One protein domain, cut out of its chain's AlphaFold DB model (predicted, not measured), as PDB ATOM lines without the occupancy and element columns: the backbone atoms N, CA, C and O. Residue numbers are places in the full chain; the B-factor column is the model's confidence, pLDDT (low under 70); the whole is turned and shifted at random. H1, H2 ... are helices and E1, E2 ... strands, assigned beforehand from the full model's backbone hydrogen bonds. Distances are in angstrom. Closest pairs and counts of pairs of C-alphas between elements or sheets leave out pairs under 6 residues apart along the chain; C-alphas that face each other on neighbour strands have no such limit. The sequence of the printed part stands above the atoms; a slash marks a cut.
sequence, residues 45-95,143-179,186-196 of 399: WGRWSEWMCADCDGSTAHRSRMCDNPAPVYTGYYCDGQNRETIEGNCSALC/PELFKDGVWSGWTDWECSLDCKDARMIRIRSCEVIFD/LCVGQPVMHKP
ATOM      1  N   TRP A  45     182.776 124.679 127.067       84.00
ATOM      2  CA  TRP A  45     181.813 125.458 127.830       84.00
ATOM      3  C   TRP A  45     180.908 124.559 128.675       84.00
ATOM      4  O   TRP A  45     180.236 123.662 128.157       84.00
ATOM      5  N   GLY A  46     180.831 124.880 129.962       83.06
ATOM      6  CA  GLY A  46     179.762 124.455 130.843       83.06
ATOM      7  C   GLY A  46     178.402 124.974 130.393       83.06
ATOM      8  O   GLY A  46     178.241 125.702 129.405       83.06
ATOM      9  N   ARG A  47     177.378 124.579 131.148       85.62
ATOM     10  CA  ARG A  47     176.010 125.033 130.896       85.62
ATOM     11  C   ARG A  47     175.927 126.540 131.148       85.62
ATOM     12  O   ARG A  47     176.537 127.058 132.077       85.62
ATOM     13  N   TRP A  48     175.130 127.227 130.335       83.62
ATOM     14  CA  TRP A  48     174.723 128.593 130.642       83.62
ATOM     15  C   TRP A  48     173.970 128.646 131.974       83.62
ATOM     16  O   TRP A  48     173.171 127.754 132.272       83.62
ATOM     17  N   SER A  49     174.194 129.719 132.729       73.38
ATOM     18  CA  SER A  49     173.364 130.110 133.858       73.38
ATOM     19  C   SER A  49     171.931 130.393 133.405       73.38
ATOM     20  O   SER A  49     171.656 130.654 132.228       73.38
ATOM     21  N   GLU A  50     171.023 130.432 134.375       77.75
ATOM     22  CA  GLU A  50     169.719 131.060 134.182       77.75
ATOM     23  C   GLU A  50     169.875 132.534 133.771       77.75
ATOM     24  O   GLU A  50     170.880 133.184 134.084       77.75
ATOM     25  N   TRP A  51     168.866 133.060 133.073       78.06
ATOM     26  CA  TRP A  51     168.790 134.480 132.739       78.06
ATOM     27  C   TRP A  51     168.528 135.320 133.992       78.06
ATOM     28  O   TRP A  51     167.625 135.029 134.778       78.06
ATOM     29  N   MET A  52     169.283 136.402 134.141       67.88
ATOM     30  CA  MET A  52     169.152 137.374 135.223       67.88
ATOM     31  C   MET A  52     169.142 138.802 134.675       67.88
ATOM     32  O   MET A  52     169.656 139.071 133.592       67.88
ATOM     33  N   CYS A  53     168.572 139.738 135.428       69.31
ATOM     34  CA  CYS A  53     168.556 141.152 135.066       69.31
ATOM     35  C   CYS A  53     169.308 142.003 136.088       69.31
ATOM     36  O   CYS A  53     169.346 141.679 137.275       69.31
ATOM     37  N   ALA A  54     169.908 143.096 135.614       64.31
ATOM     38  CA  ALA A  54     170.579 144.070 136.478       64.31
ATOM     39  C   ALA A  54     169.568 144.927 137.263       64.31
ATOM     40  O   ALA A  54     169.825 145.299 138.409       64.31
ATOM     41  N   ASP A  55     168.411 145.183 136.652       63.69
ATOM     42  CA  ASP A  55     167.249 145.841 137.241       63.69
ATOM     43  C   ASP A  55     165.975 145.077 136.844       63.69
ATOM     44  O   ASP A  55     165.898 144.531 135.742       63.69
ATOM     45  N   CYS A  56     164.988 145.019 137.733       66.12
ATOM     46  CA  CYS A  56     163.732 144.300 137.511       66.12
ATOM     47  C   CYS A  56     162.774 145.062 136.592       66.12
ATOM     48  O   CYS A  56     162.053 144.430 135.823       66.12
ATOM     49  N   ASP A  57     162.851 146.395 136.593       68.94
ATOM     50  CA  ASP A  57     162.161 147.255 135.623       68.94
ATOM     51  C   ASP A  57     162.991 147.458 134.335       68.94
ATOM     52  O   ASP A  57     162.611 148.212 133.437       68.94
ATOM     53  N   GLY A  58     164.138 146.778 134.227       71.75
ATOM     54  CA  GLY A  58     165.020 146.832 133.066       71.75
ATOM     55  C   GLY A  58     164.475 146.099 131.834       71.75
ATOM     56  O   GLY A  58     163.606 145.231 131.909       71.75
ATOM     57  N   SER A  59     165.056 146.412 130.678       75.69
ATOM     58  CA  SER A  59     164.774 145.750 129.397       75.69
ATOM     59  C   SER A  59     165.865 144.761 128.968       75.69
ATOM     60  O   SER A  59     165.853 144.309 127.827       75.69
ATOM     61  N   THR A  60     166.838 144.463 129.836       77.81
ATOM     62  CA  THR A  60     168.087 143.787 129.454       77.81
ATOM     63  C   THR A  60     168.407 142.626 130.391       77.81
ATOM     64  O   THR A  60     168.802 142.825 131.545       77.81
ATOM     65  N   ALA A  61     168.293 141.407 129.864       77.50
ATOM     66  CA  ALA A  61     168.667 140.179 130.554       77.50
ATOM     67  C   ALA A  61     170.069 139.722 130.125       77.50
ATOM     68  O   ALA A  61     170.481 139.898 128.979       77.50
ATOM     69  N   HIS A  62     170.807 139.113 131.047       76.75
ATOM     70  CA  HIS A  62     172.122 138.534 130.811       76.75
ATOM     71  C   HIS A  62     172.237 137.148 131.445       76.75
ATOM     72  O   HIS A  62     171.497 136.806 132.367       76.75
ATOM     73  N   ARG A  63     173.174 136.351 130.937       78.00
ATOM     74  CA  ARG A  63     173.569 135.052 131.501       78.00
ATOM     75  C   ARG A  63     175.059 134.826 131.284       78.00
ATOM     76  O   ARG A  63     175.643 135.440 130.387       78.00
ATOM     77  N   SER A  64     175.668 133.960 132.082       73.00
ATOM     78  CA  SER A  64     177.090 133.612 131.986       73.00
ATOM     79  C   SER A  64     177.306 132.100 131.912       73.00
ATOM     80  O   SER A  64     176.385 131.315 132.131       73.00
ATOM     81  N   ARG A  65     178.514 131.678 131.543       76.62
ATOM     82  CA  ARG A  65     178.943 130.274 131.515       76.62
ATOM     83  C   ARG A  65     180.430 130.173 131.831       76.62
ATOM     84  O   ARG A  65     181.197 131.061 131.461       76.62
ATOM     85  N   MET A  66     180.825 129.068 132.451       72.62
ATOM     86  CA  MET A  66     182.224 128.770 132.753       72.62
ATOM     87  C   MET A  66     182.837 127.831 131.714       72.62
ATOM     88  O   MET A  66     182.134 127.151 130.969       72.62
ATOM     89  N   CYS A  67     184.164 127.841 131.625       70.62
ATOM     90  CA  CYS A  67     184.935 126.951 130.762       70.62
ATOM     91  C   CYS A  67     185.450 125.767 131.591       70.62
ATOM     92  O   CYS A  67     186.625 125.713 131.943       70.62
ATOM     93  N   ASP A  68     184.529 124.894 131.994       74.56
ATOM     94  CA  ASP A  68     184.710 123.908 133.063       74.56
ATOM     95  C   ASP A  68     184.219 122.490 132.711       74.56
ATOM     96  O   ASP A  68     184.396 121.570 133.509       74.56
ATOM     97  N   ASN A  69     183.672 122.262 131.510       80.50
ATOM     98  CA  ASN A  69     183.062 120.983 131.129       80.50
ATOM     99  C   ASN A  69     183.571 120.419 129.777       80.50
ATOM    100  O   ASN A  69     182.809 120.392 128.806       80.50
ATOM    101  N   PRO A  70     184.825 119.922 129.699       84.12
ATOM    102  CA  PRO A  70     185.832 119.920 130.765       84.12
ATOM    103  C   PRO A  70     186.539 121.274 130.904       84.12
ATOM    104  O   PRO A  70     186.527 122.093 129.984       84.12
ATOM    105  N   ALA A  71     187.185 121.492 132.048       68.06
ATOM    106  CA  ALA A  71     188.126 122.592 132.221       68.06
ATOM    107  C   ALA A  71     189.376 122.378 131.341       68.06
ATOM    108  O   ALA A  71     189.781 121.228 131.140       68.06
ATOM    109  N   PRO A  72     190.005 123.450 130.823       65.69
ATOM    110  CA  PRO A  72     191.287 123.332 130.140       65.69
ATOM    111  C   PRO A  72     192.364 122.880 131.132       65.69
ATOM    112  O   PRO A  72     192.451 123.420 132.236       65.69
ATOM    113  N   VAL A  73     193.197 121.917 130.736       60.19
ATOM    114  CA  VAL A  73     194.339 121.450 131.544       60.19
ATOM    115  C   VAL A  73     195.642 121.496 130.753       60.19
ATOM    116  O   VAL A  73     195.648 121.351 129.526       60.19
ATOM    117  N   TYR A  74     196.748 121.684 131.477       64.81
ATOM    118  CA  TYR A  74     198.098 121.826 130.929       64.81
ATOM    119  C   TYR A  74     198.170 122.987 129.921       64.81
ATOM    120  O   TYR A  74     197.713 124.088 130.222       64.81
ATOM    121  N   THR A  75     198.701 122.762 128.718       58.62
ATOM    122  CA  THR A  75     198.724 123.751 127.623       58.62
ATOM    123  C   THR A  75     197.429 123.777 126.790       58.62
ATOM    124  O   THR A  75     197.398 124.350 125.700       58.62
ATOM    125  N   GLY A  76     196.347 123.165 127.289       60.59
ATOM    126  CA  GLY A  76     195.030 123.138 126.654       60.59
ATOM    127  C   GLY A  76     194.394 124.521 126.516       60.59
ATOM    128  O   GLY A  76     194.423 125.347 127.427       60.59
ATOM    129  N   TYR A  77     193.784 124.777 125.361       67.56
ATOM    130  CA  TYR A  77     193.191 126.075 125.057       67.56
ATOM    131  C   TYR A  77     191.943 126.357 125.889       67.56
ATOM    132  O   TYR A  77     191.087 125.491 126.067       67.56
ATOM    133  N   TYR A  78     191.797 127.609 126.325       70.62
ATOM    134  CA  TYR A  78     190.540 128.098 126.882       70.62
ATOM    135  C   TYR A  78     189.440 128.134 125.806       70.62
ATOM    136  O   TYR A  78     189.713 128.274 124.613       70.62
ATOM    137  N   CYS A  79     188.189 128.048 126.246       75.75
ATOM    138  CA  CYS A  79     187.008 128.005 125.397       75.75
ATOM    139  C   CYS A  79     186.898 129.200 124.432       75.75
ATOM    140  O   CYS A  79     187.218 130.342 124.778       75.75
ATOM    141  N   ASP A  80     186.386 128.938 123.227       77.00
ATOM    142  CA  ASP A  80     186.204 129.956 122.188       77.00
ATOM    143  C   ASP A  80     184.825 130.642 122.261       77.00
ATOM    144  O   ASP A  80     183.811 130.005 122.556       77.00
ATOM    145  N   GLY A  81     184.773 131.939 121.962       73.25
ATOM    146  CA  GLY A  81     183.591 132.793 122.112       73.25
ATOM    147  C   GLY A  81     183.429 133.431 123.502       73.25
ATOM    148  O   GLY A  81     184.327 133.401 124.339       73.25
ATOM    149  N   GLN A  82     182.270 134.051 123.738       68.94
ATOM    150  CA  GLN A  82     182.000 134.848 124.944       68.94
ATOM    151  C   GLN A  82     181.566 133.982 126.143       68.94
ATOM    152  O   GLN A  82     180.814 133.013 125.980       68.94
ATOM    153  N   ASN A  83     181.993 134.368 127.353       71.75
ATOM    154  CA  ASN A  83     181.537 133.792 128.631       71.75
ATOM    155  C   ASN A  83     180.230 134.419 129.150       71.75
ATOM    156  O   ASN A  83     179.649 133.917 130.109       71.75
ATOM    157  N   ARG A  84     179.755 135.497 128.517       77.81
ATOM    158  CA  ARG A  84     178.536 136.236 128.861       77.81
ATOM    159  C   ARG A  84     177.702 136.481 127.608       77.81
ATOM    160  O   ARG A  84     178.251 136.737 126.545       77.81
ATOM    161  N   GLU A  85     176.386 136.439 127.752       82.19
ATOM    162  CA  GLU A  85     175.424 136.814 126.714       82.19
ATOM    163  C   GLU A  85     174.479 137.885 127.270       82.19
ATOM    164  O   GLU A  85     174.249 137.964 128.480       82.19
ATOM    165  N   THR A  86     173.956 138.751 126.405       80.81
ATOM    166  CA  THR A  86     173.029 139.827 126.773       80.81
ATOM    167  C   THR A  86     171.965 139.966 125.692       80.81
ATOM    168  O   THR A  86     172.300 140.020 124.511       80.81
ATOM    169  N   ILE A  87     170.697 140.009 126.099       82.62
ATOM    170  CA  ILE A  87     169.534 140.126 125.212       82.62
ATOM    171  C   ILE A  87     168.571 141.195 125.726       82.62
ATOM    172  O   ILE A  87     168.527 141.492 126.923       82.62
ATOM    173  N   GLU A  88     167.739 141.713 124.828       82.75
ATOM    174  CA  GLU A  88     166.509 142.389 125.232       82.75
ATOM    175  C   GLU A  88     165.564 141.365 125.881       82.75
ATOM    176  O   GLU A  88     165.348 140.271 125.355       82.75
ATOM    177  N   GLY A  89     165.024 141.695 127.052       69.75
ATOM    178  CA  GLY A  89     164.238 140.770 127.861       69.75
ATOM    179  C   GLY A  89     163.296 141.486 128.821       69.75
ATOM    180  O   GLY A  89     163.595 142.562 129.332       69.75
ATOM    181  N   ASN A  90     162.143 140.871 129.089       74.56
ATOM    182  CA  ASN A  90     161.181 141.380 130.061       74.56
ATOM    183  C   ASN A  90     161.623 141.012 131.490       74.56
ATOM    184  O   ASN A  90     161.252 139.956 132.011       74.56
ATOM    185  N   CYS A  91     162.413 141.880 132.125       70.12
ATOM    186  CA  CYS A  91     162.965 141.623 133.457       70.12
ATOM    187  C   CYS A  91     161.907 141.508 134.562       70.12
ATOM    188  O   CYS A  91     162.117 140.756 135.517       70.12
ATOM    189  N   SER A  92     160.734 142.131 134.391       68.44
ATOM    190  CA  SER A  92     159.629 142.027 135.353       68.44
ATOM    191  C   SER A  92     159.097 140.593 135.497       68.44
ATOM    192  O   SER A  92     158.570 140.236 136.548       68.44
ATOM    193  N   ALA A  93     159.283 139.747 134.474       66.50
ATOM    194  CA  ALA A  93     158.927 138.328 134.506       66.50
ATOM    195  C   ALA A  93     160.050 137.420 135.050       66.50
ATOM    196  O   ALA A  93     159.785 136.275 135.413       66.50
ATOM    197  N   LEU A  94     161.298 137.909 135.098       65.38
ATOM    198  CA  LEU A  94     162.463 137.163 135.595       65.38
ATOM    199  C   LEU A  94     162.737 137.422 137.085       65.38
ATOM    200  O   LEU A  94     163.280 136.557 137.776       65.38
ATOM    201  N   CYS A  95     162.347 138.589 137.604       62.56
ATOM    202  CA  CYS A  95     162.419 138.875 139.033       62.56
ATOM    203  C   CYS A  95     161.286 138.196 139.813       62.56
ATOM    204  O   CYS A  95     160.135 138.166 139.382       62.56
ATOM    205  N   PRO A 143     176.012 134.878 145.206       41.53
ATOM    206  CA  PRO A 143     177.139 135.770 145.530       41.53
ATOM    207  C   PRO A 143     178.395 135.589 144.662       41.53
ATOM    208  O   PRO A 143     179.338 136.371 144.765       41.53
ATOM    209  N   GLU A 144     178.413 134.548 143.833       41.69
ATOM    210  CA  GLU A 144     179.519 134.161 142.962       41.69
ATOM    211  C   GLU A 144     179.461 134.859 141.591       41.69
ATOM    212  O   GLU A 144     180.503 135.163 141.026       41.69
ATOM    213  N   LEU A 145     178.274 135.212 141.072       45.34
ATOM    214  CA  LEU A 145     178.109 135.587 139.653       45.34
ATOM    215  C   LEU A 145     178.575 137.005 139.259       45.34
ATOM    216  O   LEU A 145     178.386 137.409 138.113       45.34
ATOM    217  N   PHE A 146     179.118 137.784 140.198       46.09
ATOM    218  CA  PHE A 146     179.422 139.214 140.012       46.09
ATOM    219  C   PHE A 146     180.895 139.576 140.264       46.09
ATOM    220  O   PHE A 146     181.230 140.754 140.376       46.09
ATOM    221  N   LYS A 147     181.770 138.568 140.382       50.12
ATOM    222  CA  LYS A 147     183.219 138.736 140.598       50.12
ATOM    223  C   LYS A 147     184.076 138.400 139.378       50.12
ATOM    224  O   LYS A 147     185.283 138.613 139.426       50.12
ATOM    225  N   ASP A 148     183.459 137.923 138.302       57.03
ATOM    226  CA  ASP A 148     184.172 137.475 137.114       57.03
ATOM    227  C   ASP A 148     184.096 138.525 136.003       57.03
ATOM    228  O   ASP A 148     183.023 139.021 135.647       57.03
ATOM    229  N   GLY A 149     185.255 138.870 135.453       62.91
ATOM    230  CA  GLY A 149     185.376 139.802 134.341       62.91
ATOM    231  C   GLY A 149     184.848 139.196 133.040       62.91
ATOM    232  O   GLY A 149     184.820 137.973 132.843       62.91
ATOM    233  N   VAL A 150     184.426 140.061 132.122       70.19
ATOM    234  CA  VAL A 150     183.913 139.633 130.820       70.19
ATOM    235  C   VAL A 150     185.067 139.565 129.836       70.19
ATOM    236  O   VAL A 150     185.783 140.541 129.634       70.19
ATOM    237  N   TRP A 151     185.242 138.417 129.189       74.62
ATOM    238  CA  TRP A 151     186.182 138.324 128.080       74.62
ATOM    239  C   TRP A 151     185.583 138.975 126.834       74.62
ATOM    240  O   TRP A 151     184.463 138.642 126.435       74.62
ATOM    241  N   SER A 152     186.357 139.842 126.176       72.50
ATOM    242  CA  SER A 152     186.057 140.273 124.812       72.50
ATOM    243  C   SER A 152     186.004 139.065 123.866       72.50
ATOM    244  O   SER A 152     186.474 137.966 124.181       72.50
ATOM    245  N   GLY A 153     185.501 139.278 122.647       73.62
ATOM    246  CA  GLY A 153     185.806 138.352 121.556       73.62
ATOM    247  C   GLY A 153     187.324 138.201 121.388       73.62
ATOM    248  O   GLY A 153     188.075 139.148 121.636       73.62
ATOM    249  N   TRP A 154     187.767 137.011 120.981       81.25
ATOM    250  CA  TRP A 154     189.134 136.815 120.506       81.25
ATOM    251  C   TRP A 154     189.363 137.619 119.220       81.25
ATOM    252  O   TRP A 154     188.465 137.702 118.380       81.25
ATOM    253  N   THR A 155     190.566 138.161 119.042       80.50
ATOM    254  CA  THR A 155     191.018 138.636 117.727       80.50
ATOM    255  C   THR A 155     191.127 137.473 116.741       80.50
ATOM    256  O   THR A 155     191.202 136.299 117.129       80.50
ATOM    257  N   ASP A 156     191.220 137.807 115.455       82.56
ATOM    258  CA  ASP A 156     191.704 136.862 114.456       82.56
ATOM    259  C   ASP A 156     193.125 136.373 114.792       82.56
ATOM    260  O   ASP A 156     193.845 136.947 115.618       82.56
ATOM    261  N   TRP A 157     193.506 135.257 114.171       81.00
ATOM    262  CA  TRP A 157     194.837 134.678 114.323       81.00
ATOM    263  C   TRP A 157     195.856 135.440 113.473       81.00
ATOM    264  O   TRP A 157     195.781 135.418 112.245       81.00
ATOM    265  N   GLU A 158     196.858 136.011 114.128       77.69
ATOM    266  CA  GLU A 158     197.985 136.718 113.515       77.69
ATOM    267  C   GLU A 158     199.300 135.971 113.791       77.69
ATOM    268  O   GLU A 158     199.312 134.976 114.511       77.69
ATOM    269  N   CYS A 159     200.422 136.392 113.208       75.25
ATOM    270  CA  CYS A 159     201.726 135.794 113.525       75.25
ATOM    271  C   CYS A 159     202.286 136.307 114.855       75.25
ATOM    272  O   CYS A 159     201.988 137.432 115.258       75.25
ATOM    273  N   SER A 160     203.106 135.489 115.527       72.56
ATOM    274  CA  SER A 160     203.775 135.912 116.759       72.56
ATOM    275  C   SER A 160     204.603 137.180 116.551       72.56
ATOM    276  O   SER A 160     205.151 137.452 115.481       72.56
ATOM    277  N   LEU A 161     204.668 137.974 117.615       65.19
ATOM    278  CA  LEU A 161     205.399 139.235 117.663       65.19
ATOM    279  C   LEU A 161     206.907 139.038 117.911       65.19
ATOM    280  O   LEU A 161     207.671 139.994 117.744       65.19
ATOM    281  N   ASP A 162     207.326 137.828 118.283       65.50
ATOM    282  CA  ASP A 162     208.722 137.388 118.318       65.50
ATOM    283  C   ASP A 162     209.064 136.671 117.002       65.50
ATOM    284  O   ASP A 162     208.438 135.673 116.651       65.50
ATOM    285  N   CYS A 163     210.078 137.154 116.280       61.25
ATOM    286  CA  CYS A 163     210.500 136.570 115.005       61.25
ATOM    287  C   CYS A 163     211.119 135.168 115.121       61.25
ATOM    288  O   CYS A 163     211.319 134.507 114.102       61.25
ATOM    289  N   LYS A 164     211.462 134.709 116.333       63.47
ATOM    290  CA  LYS A 164     211.900 133.324 116.576       63.47
ATOM    291  C   LYS A 164     210.722 132.362 116.743       63.47
ATOM    292  O   LYS A 164     210.918 131.149 116.711       63.47
ATOM    293  N   ASP A 165     209.512 132.886 116.922       68.44
ATOM    294  CA  ASP A 165     208.316 132.110 117.211       68.44
ATOM    295  C   ASP A 165     207.447 131.934 115.956       68.44
ATOM    296  O   ASP A 165     206.698 132.819 115.547       68.44
ATOM    297  N   ALA A 166     207.504 130.742 115.357       71.69
ATOM    298  CA  ALA A 166     206.704 130.401 114.179       71.69
ATOM    299  C   ALA A 166     205.188 130.275 114.459       71.69
ATOM    300  O   ALA A 166     204.404 130.092 113.518       71.69
ATOM    301  N   ARG A 167     204.756 130.328 115.730       74.44
ATOM    302  CA  ARG A 167     203.348 130.176 116.123       74.44
ATOM    303  C   ARG A 167     202.512 131.378 115.683       74.44
ATOM    304  O   ARG A 167     202.973 132.515 115.623       74.44
ATOM    305  N   MET A 168     201.234 131.122 115.429       76.56
ATOM    306  CA  MET A 168     200.233 132.184 115.355       76.56
ATOM    307  C   MET A 168     199.732 132.515 116.760       76.56
ATOM    308  O   MET A 168     199.613 131.612 117.591       76.56
ATOM    309  N   ILE A 169     199.389 133.778 117.003       78.75
ATOM    310  CA  ILE A 169     198.794 134.265 118.247       78.75
ATOM    311  C   ILE A 169     197.405 134.851 117.995       78.75
ATOM    312  O   ILE A 169     197.114 135.341 116.905       78.75
ATOM    313  N   ARG A 170     196.554 134.829 119.016       79.94
ATOM    314  CA  ARG A 170     195.367 135.686 119.111       79.94
ATOM    315  C   ARG A 170     195.201 136.166 120.546       79.94
ATOM    316  O   ARG A 170     195.637 135.480 121.476       79.94
ATOM    317  N   ILE A 171     194.579 137.324 120.725       79.69
ATOM    318  CA  ILE A 171     194.443 137.977 122.031       79.69
ATOM    319  C   ILE A 171     192.984 138.314 122.341       79.69
ATOM    320  O   ILE A 171     192.141 138.365 121.445       79.69
ATOM    321  N   ARG A 172     192.684 138.532 123.619       76.31
ATOM    322  CA  ARG A 172     191.402 139.056 124.105       76.31
ATOM    323  C   ARG A 172     191.625 139.935 125.334       76.31
ATOM    324  O   ARG A 172     192.551 139.700 126.112       76.31
ATOM    325  N   SER A 173     190.757 140.918 125.516       77.38
ATOM    326  CA  SER A 173     190.788 141.846 126.646       77.38
ATOM    327  C   SER A 173     189.813 141.407 127.734       77.38
ATOM    328  O   SER A 173     188.744 140.872 127.439       77.38
ATOM    329  N   CYS A 174     190.174 141.649 128.993       73.06
ATOM    330  CA  CYS A 174     189.262 141.515 130.125       73.06
ATOM    331  C   CYS A 174     188.544 142.850 130.350       73.06
ATOM    332  O   CYS A 174     189.186 143.846 130.682       73.06
ATOM    333  N   GLU A 175     187.229 142.876 130.163       70.88
ATOM    334  CA  GLU A 175     186.372 144.027 130.435       70.88
ATOM    335  C   GLU A 175     185.763 143.899 131.838       70.88
ATOM    336  O   GLU A 175     185.130 142.895 132.182       70.88
ATOM    337  N   VAL A 176     185.951 144.933 132.659       62.00
ATOM    338  CA  VAL A 176     185.409 145.017 134.021       62.00
ATOM    339  C   VAL A 176     184.242 146.002 134.013       62.00
ATOM    340  O   VAL A 176     184.377 147.120 133.526       62.00
ATOM    341  N   ILE A 177     183.082 145.584 134.526       56.84
ATOM    342  CA  ILE A 177     181.830 146.361 134.420       56.84
ATOM    343  C   ILE A 177     181.709 147.429 135.530       56.84
ATOM    344  O   ILE A 177     180.903 148.348 135.410       56.84
ATOM    345  N   PHE A 178     182.510 147.342 136.599       53.66
ATOM    346  CA  PHE A 178     182.443 148.242 137.756       53.66
ATOM    347  C   PHE A 178     183.832 148.612 138.287       53.66
ATOM    348  O   PHE A 178     184.728 147.769 138.312       53.66
ATOM    349  N   ASP A 179     183.973 149.849 138.768       43.91
ATOM    350  CA  ASP A 179     185.160 150.330 139.482       43.91
ATOM    351  C   ASP A 179     185.347 149.545 140.794       43.91
ATOM    352  O   ASP A 179     184.701 149.828 141.806       43.91
ATOM    353  N   LEU A 186     190.020 139.652 137.639       66.81
ATOM    354  CA  LEU A 186     188.631 139.177 137.560       66.81
ATOM    355  C   LEU A 186     188.369 138.165 136.424       66.81
ATOM    356  O   LEU A 186     187.438 137.377 136.524       66.81
ATOM    357  N   CYS A 187     189.138 138.155 135.332       68.56
ATOM    358  CA  CYS A 187     188.935 137.175 134.257       68.56
ATOM    359  C   CYS A 187     189.762 135.897 134.463       68.56
ATOM    360  O   CYS A 187     190.992 135.936 134.439       68.56
ATOM    361  N   VAL A 188     189.090 134.746 134.554       70.19
ATOM    362  CA  VAL A 188     189.738 133.424 134.611       70.19
ATOM    363  C   VAL A 188     190.105 132.930 133.203       70.19
ATOM    364  O   VAL A 188     189.287 132.972 132.279       70.19
ATOM    365  N   GLY A 189     191.328 132.415 133.047       69.00
ATOM    366  CA  GLY A 189     191.884 131.896 131.790       69.00
ATOM    367  C   GLY A 189     192.947 132.810 131.170       69.00
ATOM    368  O   GLY A 189     193.193 133.915 131.642       69.00
ATOM    369  N   GLN A 190     193.604 132.356 130.099       70.50
ATOM    370  CA  GLN A 190     194.671 133.138 129.461       70.50
ATOM    371  C   GLN A 190     194.111 134.258 128.551       70.50
ATOM    372  O   GLN A 190     193.111 134.029 127.856       70.50
ATOM    373  N   PRO A 191     194.738 135.455 128.517       74.50
ATOM    374  CA  PRO A 191     194.393 136.546 127.593       74.50
ATOM    375  C   PRO A 191     195.019 136.384 126.198       74.50
ATOM    376  O   PRO A 191     194.624 137.071 125.260       74.50
ATOM    377  N   VAL A 192     195.992 135.480 126.055       77.88
ATOM    378  CA  VAL A 192     196.697 135.162 124.806       77.88
ATOM    379  C   VAL A 192     196.540 133.671 124.533       77.88
ATOM    380  O   VAL A 192     196.617 132.861 125.453       77.88
ATOM    381  N   MET A 193     196.329 133.306 123.273       74.62
ATOM    382  CA  MET A 193     196.397 131.927 122.791       74.62
ATOM    383  C   MET A 193     197.418 131.826 121.664       74.62
ATOM    384  O   MET A 193     197.473 132.701 120.801       74.62
ATOM    385  N   HIS A 194     198.172 130.729 121.640       79.69
ATOM    386  CA  HIS A 194     199.101 130.377 120.566       79.69
ATOM    387  C   HIS A 194     198.566 129.170 119.783       79.69
ATOM    388  O   HIS A 194     197.790 128.391 120.323       79.69
ATOM    389  N   LYS A 195     199.000 128.973 118.536       72.38
ATOM    390  CA  LYS A 195     198.871 127.695 117.808       72.38
ATOM    391  C   LYS A 195     200.044 127.506 116.840       72.38
ATOM    392  O   LYS A 195     200.626 128.510 116.423       72.38
ATOM    393  N   PRO A 196     200.382 126.274 116.419       75.56
ATOM    394  CA  PRO A 196     201.364 126.052 115.360       75.56
ATOM    395  C   PRO A 196     201.025 126.837 114.085       75.56
ATOM    396  O   PRO A 196     199.859 126.935 113.694       75.56
TER     397      PRO A 196
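What this domain is: This is residues 45 to 95, 143 to 179 and 186 to 196 of the 399 residues of an uncharacterized protein of Biomphalaria glabrata (UniProt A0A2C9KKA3). Little regular structure: a long, loose rod, with the E1 and E2 hairpin and short helix H1 towards one end, the E3 and E4 pair towards the other, and long loops between. The printed part has 99 residues, 22 of them in named elements, in the order E1, E2, H1, E3, E4; both two-stranded sheets are antiparallel, the class mostly strand. The radius of gyration of the C-alphas is 16.5 A, the spans 56 by 25 by 23 A.

Where its parts are: E1, residues 60 to 64, begins at C-alpha (168.087, 143.787, 129.454) and is 13.8 A long; E2, 84 to 88, 14.0 A; H1, 91 to 94, 5.0 A; E3, 168 to 171, 10.6 A; E4, 192 to 195, 10.5 A, ends at C-alpha (198.871, 127.695, 117.808).

How they stand to each other: E1 and E2 are antiparallel at 160 degrees, with N 85 and O 63 2.9 A apart. The closest C-alphas of E1 and H1, Ala 61 and Cys 91, are 6.6 A apart. H1 is too short for an O i to N i+4 pair. E3 and E4 are antiparallel at 159 degrees, with N 170 and O 193 2.9 A apart. E1 and E3 are apart.

The domain as a whole: The C-alphas farthest apart, Ser 92 and Lys 164, are 56.2 A apart. Cuts after residues 95 and 179 leave C-alpha gaps of 16.4 A and 11.8 A. The link from E1 to E2 is long. In the model, 38 printed residues have pLDDT under 70, among them 143 to 149.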